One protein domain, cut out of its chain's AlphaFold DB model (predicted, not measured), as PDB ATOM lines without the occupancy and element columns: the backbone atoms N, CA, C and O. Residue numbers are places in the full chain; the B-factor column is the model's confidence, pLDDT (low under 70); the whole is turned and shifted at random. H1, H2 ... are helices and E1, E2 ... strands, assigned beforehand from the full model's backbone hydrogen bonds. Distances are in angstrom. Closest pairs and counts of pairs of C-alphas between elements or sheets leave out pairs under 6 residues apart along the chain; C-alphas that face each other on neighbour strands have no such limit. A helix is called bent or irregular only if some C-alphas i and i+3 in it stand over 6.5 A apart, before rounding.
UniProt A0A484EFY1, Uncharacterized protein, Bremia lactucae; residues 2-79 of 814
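AT A GLANCE: This is residues 2 to 79 of the 814 residues of an uncharacterized protein of Bremia lactucae (UniProt A0A484EFY1). A long helix, H1, sticks out like a handle from a small body, which holds a short two-stranded hairpin, E1 and E2, and much loop. Residues 2 to 18 of H1 stand free; its last part, residues 19 to 29, comes near the hairpin, and the long unnamed stretch of residues 47 to 79 belongs to the body. The printed part has 78 residues, with one named helix and two named strands in the order H1, E1, E2; the sheet E1 - E2 is antiparallel. The class is mixed, helices and strands, with 36 residues in named elements, under half. The whole is loose, radius of gyration of the C-alphas 16.5 A, and elongated, spanning 54 by 35 by 26 A.

HOW THE PARTS SIT: Start with H1, residues 2 to 29, where 16 of 24 O i to N i+4 pairs are within hydrogen-bond range. A tight link of one residue leads to E1, residues 31 to 34; the closest C-alphas of the two are those of Cys 26 and Arg 32, 5.7 A apart. E2, residues 43 to 46, forms a hairpin with E1, antiparallel at 142 degrees; look at N 32 and O 45, 2.8 A apart, and N 45 and O 32, 2.9 A. The closest C-alphas of H1 and E2 are those of Cys 26 and Cys 44, 5.3 A apart.

IN THESE COORDINATES: Find C-alpha 2 at (47.524, -12.588, -52.045); from there H1 runs 45.2 A to C-alpha 29 at (88.342, -24.557, -36.653). It is irregular: C-alphas 26 and 29 are 7.1 A apart. E1 covers 9.3 A, and E2 covers 9.7 A, ending at C-alpha 46 at (89.125, -28.028, -42.873).

THE WHOLE: The C-alphas farthest apart, those of Arg 2 and Phe 53, are 53.6 A apart. The printed part has no cut, and neither link is long. In the B-factor column the mean pLDDT of the printed part is 72.0; look for values under 70 at residues 2 to 6, 8 to 23, 28 to 29 and 48 to 62.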
ATOM      1  N   ARG A   2      46.362 -13.313 -52.634       57.97
ATOM      2  CA  ARG A   2      47.524 -12.588 -52.045       57.97
ATOM      3  C   ARG A   2      48.174 -13.234 -50.798       57.97
ATOM      4  O   ARG A   2      49.354 -13.018 -50.567       57.97
ATOM      5  N   THR A   3      47.446 -14.054 -50.040       65.19
ATOM      6  CA  THR A   3      47.932 -14.792 -48.855       65.19
ATOM      7  C   THR A   3      48.822 -16.007 -49.148       65.19
ATOM      8  O   THR A   3      49.472 -16.502 -48.234       65.19
ATOM      9  N   VAL A   4      48.870 -16.510 -50.387       64.06
ATOM     10  CA  VAL A   4      49.682 -17.697 -50.727       64.06
ATOM     11  C   VAL A   4      51.160 -17.324 -50.903       64.06
ATOM     12  O   VAL A   4      52.039 -18.046 -50.441       64.06
ATOM     13  N   ALA A   5      51.433 -16.164 -51.509       62.94
ATOM     14  CA  ALA A   5      52.790 -15.699 -51.811       62.94
ATOM     15  C   ALA A   5      53.615 -15.343 -50.559       62.94
ATOM     16  O   ALA A   5      54.826 -15.545 -50.533       62.94
ATOM     17  N   THR A   6      52.972 -14.847 -49.496       68.12
ATOM     18  CA  THR A   6      53.649 -14.573 -48.218       68.12
ATOM     19  C   THR A   6      54.031 -15.859 -47.484       68.12
ATOM     20  O   THR A   6      55.071 -15.909 -46.828       68.12
ATOM     21  N   LEU A   7      53.225 -16.917 -47.619       70.19
ATOM     22  CA  LEU A   7      53.453 -18.195 -46.947       70.19
ATOM     23  C   LEU A   7      54.582 -19.000 -47.615       70.19
ATOM     24  O   LEU A   7      55.428 -19.559 -46.917       70.19
ATOM     25  N   SER A   8      54.669 -18.989 -48.952       66.62
ATOM     26  CA  SER A   8      55.805 -19.582 -49.677       66.62
ATOM     27  C   SER A   8      57.119 -18.824 -49.445       66.62
ATOM     28  O   SER A   8      58.159 -19.462 -49.275       66.62
ATOM     29  N   ALA A   9      57.085 -17.489 -49.340       65.06
ATOM     30  CA  ALA A   9      58.257 -16.692 -48.966       65.06
ATOM     31  C   ALA A   9      58.783 -17.051 -47.560       65.06
ATOM     32  O   ALA A   9      59.982 -17.278 -47.386       65.06
ATOM     33  N   ALA A  10      57.893 -17.181 -46.567       64.31
ATOM     34  CA  ALA A  10      58.265 -17.569 -45.204       64.31
ATOM     35  C   ALA A  10      58.893 -18.979 -45.136       64.31
ATOM     36  O   ALA A  10      59.903 -19.177 -44.459       64.31
ATOM     37  N   LEU A  11      58.342 -19.944 -45.883       63.62
ATOM     38  CA  LEU A  11      58.903 -21.296 -46.010       63.62
ATOM     39  C   LEU A  11      60.297 -21.301 -46.659       63.62
ATOM     40  O   LEU A  11      61.172 -22.037 -46.202       63.62
ATOM     41  N   GLY A  12      60.540 -20.451 -47.663       57.41
ATOM     42  CA  GLY A  12      61.862 -20.297 -48.282       57.41
ATOM     43  C   GLY A  12      62.939 -19.839 -47.291       57.41
ATOM     44  O   GLY A  12      64.010 -20.445 -47.215       57.41
ATOM     45  N   VAL A  13      62.633 -18.826 -46.472       57.09
ATOM     46  CA  VAL A  13      63.545 -18.318 -45.428       57.09
ATOM     47  C   VAL A  13      63.803 -19.374 -44.346       57.09
ATOM     48  O   VAL A  13      64.947 -19.565 -43.932       57.09
ATOM     49  N   ALA A  14      62.772 -20.116 -43.928       54.66
ATOM     50  CA  ALA A  14      62.920 -21.218 -42.974       54.66
ATOM     51  C   ALA A  14      63.808 -22.356 -43.514       54.66
ATOM     52  O   ALA A  14      64.589 -22.947 -42.766       54.66
ATOM     53  N   TYR A  15      63.745 -22.646 -44.817       53.41
ATOM     54  CA  TYR A  15      64.614 -23.654 -45.424       53.41
ATOM     55  C   TYR A  15      66.076 -23.186 -45.469       53.41
ATOM     56  O   TYR A  15      66.971 -23.947 -45.098       53.41
ATOM     57  N   GLN A  16      66.331 -21.925 -45.840       53.44
ATOM     58  CA  GLN A  16      67.683 -21.349 -45.866       53.44
ATOM     59  C   GLN A  16      68.319 -21.254 -44.468       53.44
ATOM     60  O   GLN A  16      69.500 -21.575 -44.313       53.44
ATOM     61  N   SER A  17      67.556 -20.902 -43.426       49.91
ATOM     62  CA  SER A  17      68.093 -20.823 -42.057       49.91
ATOM     63  C   SER A  17      68.599 -22.177 -41.536       49.91
ATOM     64  O   SER A  17      69.603 -22.223 -40.821       49.91
ATOM     65  N   SER A  18      68.001 -23.293 -41.974       52.34
ATOM     66  CA  SER A  18      68.470 -24.644 -41.630       52.34
ATOM     67  C   SER A  18      69.879 -24.963 -42.165       52.34
ATOM     68  O   SER A  18      70.630 -25.702 -41.523       52.34
ATOM     69  N   PHE A  19      70.285 -24.362 -43.291       55.78
ATOM     70  CA  PHE A  19      71.663 -24.438 -43.793       55.78
ATOM     71  C   PHE A  19      72.607 -23.531 -42.994       55.78
ATOM     72  O   PHE A  19      73.719 -23.953 -42.683       55.78
ATOM     73  N   GLY A  20      72.158 -22.335 -42.596       57.38
ATOM     74  CA  GLY A  20      72.932 -21.426 -41.741       57.38
ATOM     75  C   GLY A  20      73.297 -22.042 -40.384       57.38
ATOM     76  O   GLY A  20      74.451 -21.991 -39.967       57.38
ATOM     77  N   ILE A  21      72.347 -22.723 -39.732       59.62
ATOM     78  CA  ILE A  21      72.605 -23.447 -38.473       59.62
ATOM     79  C   ILE A  21      73.614 -24.589 -38.687       59.62
ATOM     80  O   ILE A  21      74.465 -24.818 -37.836       59.62
ATOM     81  N   ARG A  22      73.572 -25.290 -39.829       58.59
ATOM     82  CA  ARG A  22      74.545 -26.353 -40.149       58.59
ATOM     83  C   ARG A  22      75.953 -25.819 -40.430       58.59
ATOM     84  O   ARG A  22      76.914 -26.533 -40.159       58.59
ATOM     85  N   ALA A  23      76.092 -24.591 -40.934       60.62
ATOM     86  CA  ALA A  23      77.397 -23.962 -41.138       60.62
ATOM     87  C   ALA A  23      78.125 -23.701 -39.806       60.62
ATOM     88  O   ALA A  23      79.289 -24.083 -39.672       60.62
ATOM     89  N   SER A  24      77.417 -23.177 -38.797       71.56
ATOM     90  CA  SER A  24      78.006 -22.801 -37.496       71.56
ATOM     91  C   SER A  24      78.620 -23.964 -36.709       71.56
ATOM     92  O   SER A  24      79.478 -23.758 -35.850       71.56
ATOM     93  N   ILE A  25      78.233 -25.205 -37.020       80.88
ATOM     94  CA  ILE A  25      78.812 -26.405 -36.408       80.88
ATOM     95  C   ILE A  25      80.235 -26.664 -36.949       80.88
ATOM     96  O   ILE A  25      81.091 -27.117 -36.188       80.88
ATOM     97  N   CYS A  26      80.517 -26.312 -38.211       85.81
ATOM     98  CA  CYS A  26      81.847 -26.421 -38.830       85.81
ATOM     99  C   CYS A  26      82.762 -25.203 -38.574       85.81
ATOM    100  O   CYS A  26      83.970 -25.276 -38.802       85.81
ATOM    101  N   ASP A  27      82.236 -24.071 -38.095       76.69
ATOM    102  CA  ASP A  27      83.034 -22.842 -37.943       76.69
ATOM    103  C   ASP A  27      84.148 -22.940 -36.878       76.69
ATOM    104  O   ASP A  27      85.090 -22.148 -36.897       76.69
ATOM    105  N   LYS A  28      84.101 -23.937 -35.978       66.62
ATOM    106  CA  LYS A  28      84.991 -24.043 -34.801       66.62
ATOM    107  C   LYS A  28      86.495 -24.036 -35.095       66.62
ATOM    108  O   LYS A  28      87.251 -23.558 -34.252       66.62
ATOM    109  N   CYS A  29      86.929 -24.546 -36.246       63.16
ATOM    110  CA  CYS A  29      88.342 -24.557 -36.653       63.16
ATOM    111  C   CYS A  29      88.549 -24.042 -38.087       63.16
ATOM    112  O   CYS A  29      89.526 -24.396 -38.743       63.16
ATOM    113  N   GLY A  30      87.629 -23.212 -38.594       83.50
ATOM    114  CA  GLY A  30      87.673 -22.771 -39.987       83.50
ATOM    115  C   GLY A  30      87.471 -23.929 -40.964       83.50
ATOM    116  O   GLY A  30      88.167 -24.013 -41.973       83.50
ATOM    117  N   GLU A  31      86.532 -24.826 -40.673       87.69
ATOM    118  CA  GLU A  31      86.108 -25.883 -41.592       87.69
ATOM    119  C   GLU A  31      84.965 -25.366 -42.493       87.69
ATOM    120  O   GLU A  31      84.541 -24.208 -42.396       87.69
ATOM    121  N   ARG A  32      84.486 -26.186 -43.434       85.94
ATOM    122  CA  ARG A  32      83.314 -25.899 -44.276       85.94
ATOM    123  C   ARG A  32      82.457 -27.156 -44.462       85.94
ATOM    124  O   ARG A  32      83.022 -28.224 -44.693       85.94
ATOM    125  N   PRO A  33      81.115 -27.058 -44.416       87.94
ATOM    126  CA  PRO A  33      80.239 -28.194 -44.681       87.94
ATOM    127  C   PRO A  33      80.252 -28.561 -46.175       87.94
ATOM    128  O   PRO A  33      79.741 -27.820 -47.011       87.94
ATOM    129  N   VAL A  34      80.793 -29.732 -46.507       89.31
ATOM    130  CA  VAL A  34      80.796 -30.319 -47.858       89.31
ATOM    131  C   VAL A  34      79.814 -31.491 -47.906       89.31
ATOM    132  O   VAL A  34      79.734 -32.282 -46.967       89.31
ATOM    133  N   ARG A  35      79.052 -31.628 -48.997       86.50
ATOM    134  CA  ARG A  35      78.208 -32.807 -49.263       86.50
ATOM    135  C   ARG A  35      78.907 -33.715 -50.271       86.50
ATOM    136  O   ARG A  35      79.247 -33.261 -51.360       86.50
ATOM    137  N   VAL A  36      79.088 -34.988 -49.926       84.88
ATOM    138  CA  VAL A  36      79.653 -35.997 -50.835       84.88
ATOM    139  C   VAL A  36      78.515 -36.611 -51.650       84.88
ATOM    140  O   VAL A  36      77.517 -37.063 -51.086       84.88
ATOM    141  N   LYS A  37      78.629 -36.615 -52.982       82.06
ATOM    142  CA  LYS A  37      77.598 -37.183 -53.865       82.06
ATOM    143  C   LYS A  37      77.415 -38.676 -53.558       82.06
ATOM    144  O   LYS A  37      78.391 -39.404 -53.432       82.06
ATOM    145  N   GLY A  38      76.164 -39.119 -53.438       83.25
ATOM    146  CA  GLY A  38      75.823 -40.511 -53.115       83.25
ATOM    147  C   GLY A  38      75.876 -40.873 -51.625       83.25
ATOM    148  O   GLY A  38      75.464 -41.973 -51.276       83.25
ATOM    149  N   ILE A  39      76.311 -39.971 -50.734       83.88
ATOM    150  CA  ILE A  39      76.361 -40.219 -49.284       83.88
ATOM    151  C   ILE A  39      75.425 -39.246 -48.562       83.88
ATOM    152  O   ILE A  39      75.507 -38.031 -48.740       83.88
ATOM    153  N   TYR A  40      74.526 -39.772 -47.725       87.38
ATOM    154  CA  TYR A  40      73.562 -38.947 -46.999       87.38
ATOM    155  C   TYR A  40      74.221 -38.216 -45.818       87.38
ATOM    156  O   TYR A  40      74.434 -38.770 -44.737       87.38
ATOM    157  N   GLY A  41      74.550 -36.944 -46.026       88.19
ATOM    158  CA  GLY A  41      75.047 -36.061 -44.978       88.19
ATOM    159  C   GLY A  41      75.854 -34.881 -45.504       88.19
ATOM    160  O   GLY A  41      75.997 -34.662 -46.707       88.19
ATOM    161  N   SER A  42      76.401 -34.120 -44.564       90.56
ATOM    162  CA  SER A  42      77.373 -33.051 -44.802       90.56
ATOM    163  C   SER A  42      78.520 -33.193 -43.805       90.56
ATOM    164  O   SER A  42      78.255 -33.420 -42.629       90.56
ATOM    165  N   PHE A  43      79.763 -33.064 -44.255       93.00
ATOM    166  CA  PHE A  43      80.989 -33.290 -43.482       93.00
ATOM    167  C   PHE A  43      81.763 -31.972 -43.354       93.00
ATOM    168  O   PHE A  43      81.818 -31.213 -44.321       93.00
ATOM    169  N   CYS A  44      82.346 -31.674 -42.191       93.19
ATOM    170  CA  CYS A  44      83.127 -30.447 -41.996       93.19
ATOM    171  C   CYS A  44      84.563 -30.640 -42.493       93.19
ATOM    172  O   CYS A  44      85.375 -31.258 -41.814       93.19
ATOM    173  N   VAL A  45      84.896 -30.143 -43.680       92.44
ATOM    174  CA  VAL A  45      86.263 -30.258 -44.203       92.44
ATOM    175  C   VAL A  45      87.075 -29.030 -43.786       92.44
ATOM    176  O   VAL A  45      86.604 -27.914 -44.026       92.44
ATOM    177  N   PRO A  46      88.270 -29.172 -43.183       83.56
ATOM    178  CA  PRO A  46      89.125 -28.028 -42.873       83.56
ATOM    179  C   PRO A  46      89.464 -27.226 -44.136       83.56
ATOM    180  O   PRO A  46      89.689 -27.798 -45.198       83.56
ATOM    181  N   ARG A  47      89.586 -25.895 -44.017       72.44
ATOM    182  CA  ARG A  47      90.076 -25.011 -45.101       72.44
ATOM    183  C   ARG A  47      91.564 -25.207 -45.449       72.44
ATOM    184  O   ARG A  47      92.123 -24.405 -46.195       72.44
ATOM    185  N   GLN A  48      92.215 -26.243 -44.924       66.06
ATOM    186  CA  GLN A  48      93.535 -26.650 -45.388       66.06
ATOM    187  C   GLN A  48      93.372 -27.365 -46.731       66.06
ATOM    188  O   GLN A  48      92.592 -28.310 -46.846       66.06
ATOM    189  N   GLN A  49      94.063 -26.863 -47.751       60.78
ATOM    190  CA  GLN A  49      93.950 -27.360 -49.121       60.78
ATOM    191  C   GLN A  49      94.356 -28.838 -49.180       60.78
ATOM    192  O   GLN A  49      95.272 -29.258 -48.473       60.78
ATOM    193  N   CYS A  50      93.681 -29.636 -50.005       61.38
ATOM    194  CA  CYS A  50      94.146 -30.989 -50.292       61.38
ATOM    195  C   CYS A  50      95.296 -30.940 -51.301       61.38
ATOM    196  O   CYS A  50      95.119 -30.419 -52.401       61.38
ATOM    197  N   ASP A  51      96.449 -31.504 -50.933       44.75
ATOM    198  CA  ASP A  51      97.636 -31.562 -51.786       44.75
ATOM    199  C   ASP A  51      97.357 -32.386 -53.056       44.75
ATOM    200  O   ASP A  51      97.321 -33.619 -53.036       44.75
ATOM    201  N   GLY A  52      97.137 -31.693 -54.174       50.53
ATOM    202  CA  GLY A  52      96.835 -32.308 -55.462       50.53
ATOM    203  C   GLY A  52      96.744 -31.280 -56.586       50.53
ATOM    204  O   GLY A  52      95.870 -30.416 -56.586       50.53
ATOM    205  N   PHE A  53      97.633 -31.394 -57.575       40.31
ATOM    206  CA  PHE A  53      97.610 -30.556 -58.772       40.31
ATOM    207  C   PHE A  53      96.554 -31.064 -59.759       40.31
ATOM    208  O   PHE A  53      96.794 -32.007 -60.515       40.31
ATOM    209  N   LEU A  54      95.385 -30.425 -59.778       49.50
ATOM    210  CA  LEU A  54      94.425 -30.571 -60.871       49.50
ATOM    211  C   LEU A  54      94.768 -29.563 -61.974       49.50
ATOM    212  O   LEU A  54      94.636 -28.360 -61.782       49.50
ATOM    213  N   SER A  55      95.192 -30.067 -63.135       42.44
ATOM    214  CA  SER A  55      95.611 -29.276 -64.306       42.44
ATOM    215  C   SER A  55      94.423 -28.673 -65.082       42.44
ATOM    216  O   SER A  55      94.315 -28.824 -66.298       42.44
ATOM    217  N   GLY A  56      93.504 -28.020 -64.366       49.31
ATOM    218  CA  GLY A  56      92.372 -27.265 -64.902       49.31
ATOM    219  C   GLY A  56      92.443 -25.803 -64.460       49.31
ATOM    220  O   GLY A  56      92.841 -25.514 -63.338       49.31
ATOM    221  N   THR A  57      92.035 -24.882 -65.332       42.44
ATOM    222  CA  THR A  57      92.274 -23.423 -65.270       42.44
ATOM    223  C   THR A  57      91.466 -22.651 -64.209       42.44
ATOM    224  O   THR A  57      90.987 -21.546 -64.454       42.44
ATOM    225  N   ASN A  58      91.257 -23.233 -63.027       54.81
ATOM    226  CA  ASN A  58      90.558 -22.610 -61.904       54.81
ATOM    227  C   ASN A  58      91.292 -22.927 -60.592       54.81
ATOM    228  O   ASN A  58      91.058 -23.985 -60.009       54.81
ATOM    229  N   ASP A  59      92.086 -21.983 -60.078       54.47
ATOM    230  CA  ASP A  59      92.895 -22.098 -58.842       54.47
ATOM    231  C   ASP A  59      92.068 -22.118 -57.532       54.47
ATOM    232  O   ASP A  59      92.477 -21.615 -56.484       54.47
ATOM    233  N   LYS A  60      90.850 -22.668 -57.574       52.06
ATOM    234  CA  LYS A  60      89.960 -22.796 -56.418       52.06
ATOM    235  C   LYS A  60      90.380 -24.034 -55.615       52.06
ATOM    236  O   LYS A  60      90.244 -25.141 -56.133       52.06
ATOM    237  N   PRO A  61      90.855 -23.888 -54.364       55.72
ATOM    238  CA  PRO A  61      91.382 -25.012 -53.603       55.72
ATOM    239  C   PRO A  61      90.318 -26.074 -53.312       55.72
ATOM    240  O   PRO A  61      89.166 -25.767 -52.993       55.72
ATOM    241  N   PHE A  62      90.746 -27.330 -53.398       64.81
ATOM    242  CA  PHE A  62      89.913 -28.512 -53.218       64.81
ATOM    243  C   PHE A  62      89.942 -28.975 -51.755       64.81
ATOM    244  O   PHE A  62      90.986 -28.932 -51.099       64.81
ATOM    245  N   PHE A  63      88.790 -29.424 -51.251       77.38
ATOM    246  CA  PHE A  63      88.589 -29.809 -49.853       77.38
ATOM    247  C   PHE A  63      87.867 -31.162 -49.777       77.38
ATOM    248  O   PHE A  63      86.663 -31.244 -50.018       77.38
ATOM    249  N   CYS A  64      88.609 -32.214 -49.429       83.94
ATOM    250  CA  CYS A  64      88.147 -33.601 -49.342       83.94
ATOM    251  C   CYS A  64      87.887 -34.021 -47.877       83.94
ATOM    252  O   CYS A  64      88.814 -33.928 -47.066       83.94
ATOM    253  N   PRO A  65      86.689 -34.521 -47.506       86.31
ATOM    254  CA  PRO A  65      86.489 -35.173 -46.215       86.31
ATOM    255  C   PRO A  65      87.211 -36.528 -46.186       86.31
ATOM    256  O   PRO A  65      87.334 -37.213 -47.207       86.31
ATOM    257  N   ARG A  66      87.704 -36.907 -45.003       86.19
ATOM    258  CA  ARG A  66      88.582 -38.076 -44.819       86.19
ATOM    259  C   ARG A  66      87.832 -39.333 -44.384       86.19
ATOM    260  O   ARG A  66      86.778 -39.253 -43.751       86.19
ATOM    261  N   ALA A  67      88.419 -40.496 -44.650       88.38
ATOM    262  CA  ALA A  67      87.982 -41.769 -44.088       88.38
ATOM    263  C   ALA A  67      87.881 -41.684 -42.552       88.38
ATOM    264  O   ALA A  67      88.705 -41.058 -41.884       88.38
ATOM    265  N   GLY A  68      86.848 -42.300 -41.977       91.00
ATOM    266  CA  GLY A  68      86.562 -42.226 -40.542       91.00
ATOM    267  C   GLY A  68      85.908 -40.917 -40.080       91.00
ATOM    268  O   GLY A  68      85.497 -40.831 -38.921       91.00
ATOM    269  N   GLN A  69      85.751 -39.908 -40.946       92.06
ATOM    270  CA  GLN A  69      85.058 -38.674 -40.581       92.06
ATOM    271  C   GLN A  69      83.543 -38.895 -40.485       92.06
ATOM    272  O   GLN A  69      82.921 -39.455 -41.389       92.06
ATOM    273  N   ARG A  70      82.924 -38.429 -39.396       92.81
ATOM    274  CA  ARG A  70      81.462 -38.444 -39.239       92.81
ATOM    275  C   ARG A  70      80.816 -37.250 -39.934       92.81
ATOM    276  O   ARG A  70      81.401 -36.168 -39.995       92.81
ATOM    277  N   ASN A  71      79.600 -37.442 -40.435       93.69
ATOM    278  CA  ASN A  71      78.757 -36.344 -40.886       93.69
ATOM    279  C   ASN A  71      78.343 -35.452 -39.696       93.69
ATOM    280  O   ASN A  71      78.420 -35.847 -38.533       93.69
ATOM    281  N   LEU A  72      77.887 -34.239 -40.003       91.81
ATOM    282  CA  LEU A  72      77.408 -33.231 -39.052       91.81
ATOM    283  C   LEU A  72      76.301 -33.742 -38.119       91.81
ATOM    284  O   LEU A  72      76.198 -33.303 -36.979       91.81
ATOM    285  N   ASP A  73      75.492 -34.679 -38.607       91.75
ATOM    286  CA  ASP A  73      74.400 -35.325 -37.877       91.75
ATOM    287  C   ASP A  73      74.872 -36.532 -37.031       91.75
ATOM    288  O   ASP A  73      74.064 -37.201 -36.392       91.75
ATOM    289  N   GLY A  74      76.171 -36.852 -37.044       91.69
ATOM    290  CA  GLY A  74      76.824 -37.921 -36.278       91.69
ATOM    291  C   GLY A  74      76.539 -39.363 -36.725       91.69
ATOM    292  O   GLY A  74      77.301 -40.261 -36.361       91.69
ATOM    293  N   GLY A  75      75.467 -39.593 -37.490       90.69
ATOM    294  CA  GLY A  75      74.939 -40.920 -37.829       90.69
ATOM    295  C   GLY A  75      75.618 -41.668 -38.984       90.69
ATOM    296  O   GLY A  75      75.436 -42.876 -39.089       90.69
ATOM    297  N   VAL A  76      76.404 -41.004 -39.840       88.62
ATOM    298  CA  VAL A  76      77.125 -41.658 -40.956       88.62
ATOM    299  C   VAL A  76      78.613 -41.353 -40.862       88.62
ATOM    300  O   VAL A  76      79.005 -40.197 -40.714       88.62
ATOM    301  N   THR A  77      79.447 -42.386 -40.977       90.75
ATOM    302  CA  THR A  77      80.911 -42.261 -41.046       90.75
ATOM    303  C   THR A  77      81.375 -42.512 -42.479       90.75
ATOM    304  O   THR A  77      80.936 -43.479 -43.099       90.75
ATOM    305  N   LEU A  78      82.249 -41.659 -43.012       89.00
ATOM    306  CA  LEU A  78      82.818 -41.807 -44.348       89.00
ATOM    307  C   LEU A  78      83.738 -43.040 -44.381       89.00
ATOM    308  O   LEU A  78      84.710 -43.111 -43.629       89.00
ATOM    309  N   ALA A  79      83.428 -44.031 -45.219       85.69
ATOM    310  CA  ALA A  79      84.140 -45.313 -45.220       85.69
ATOM    311  C   ALA A  79      85.535 -45.258 -45.877       85.69
ATOM    312  O   ALA A  79      86.384 -46.099 -45.588       85.69
TER     313      ALA A  79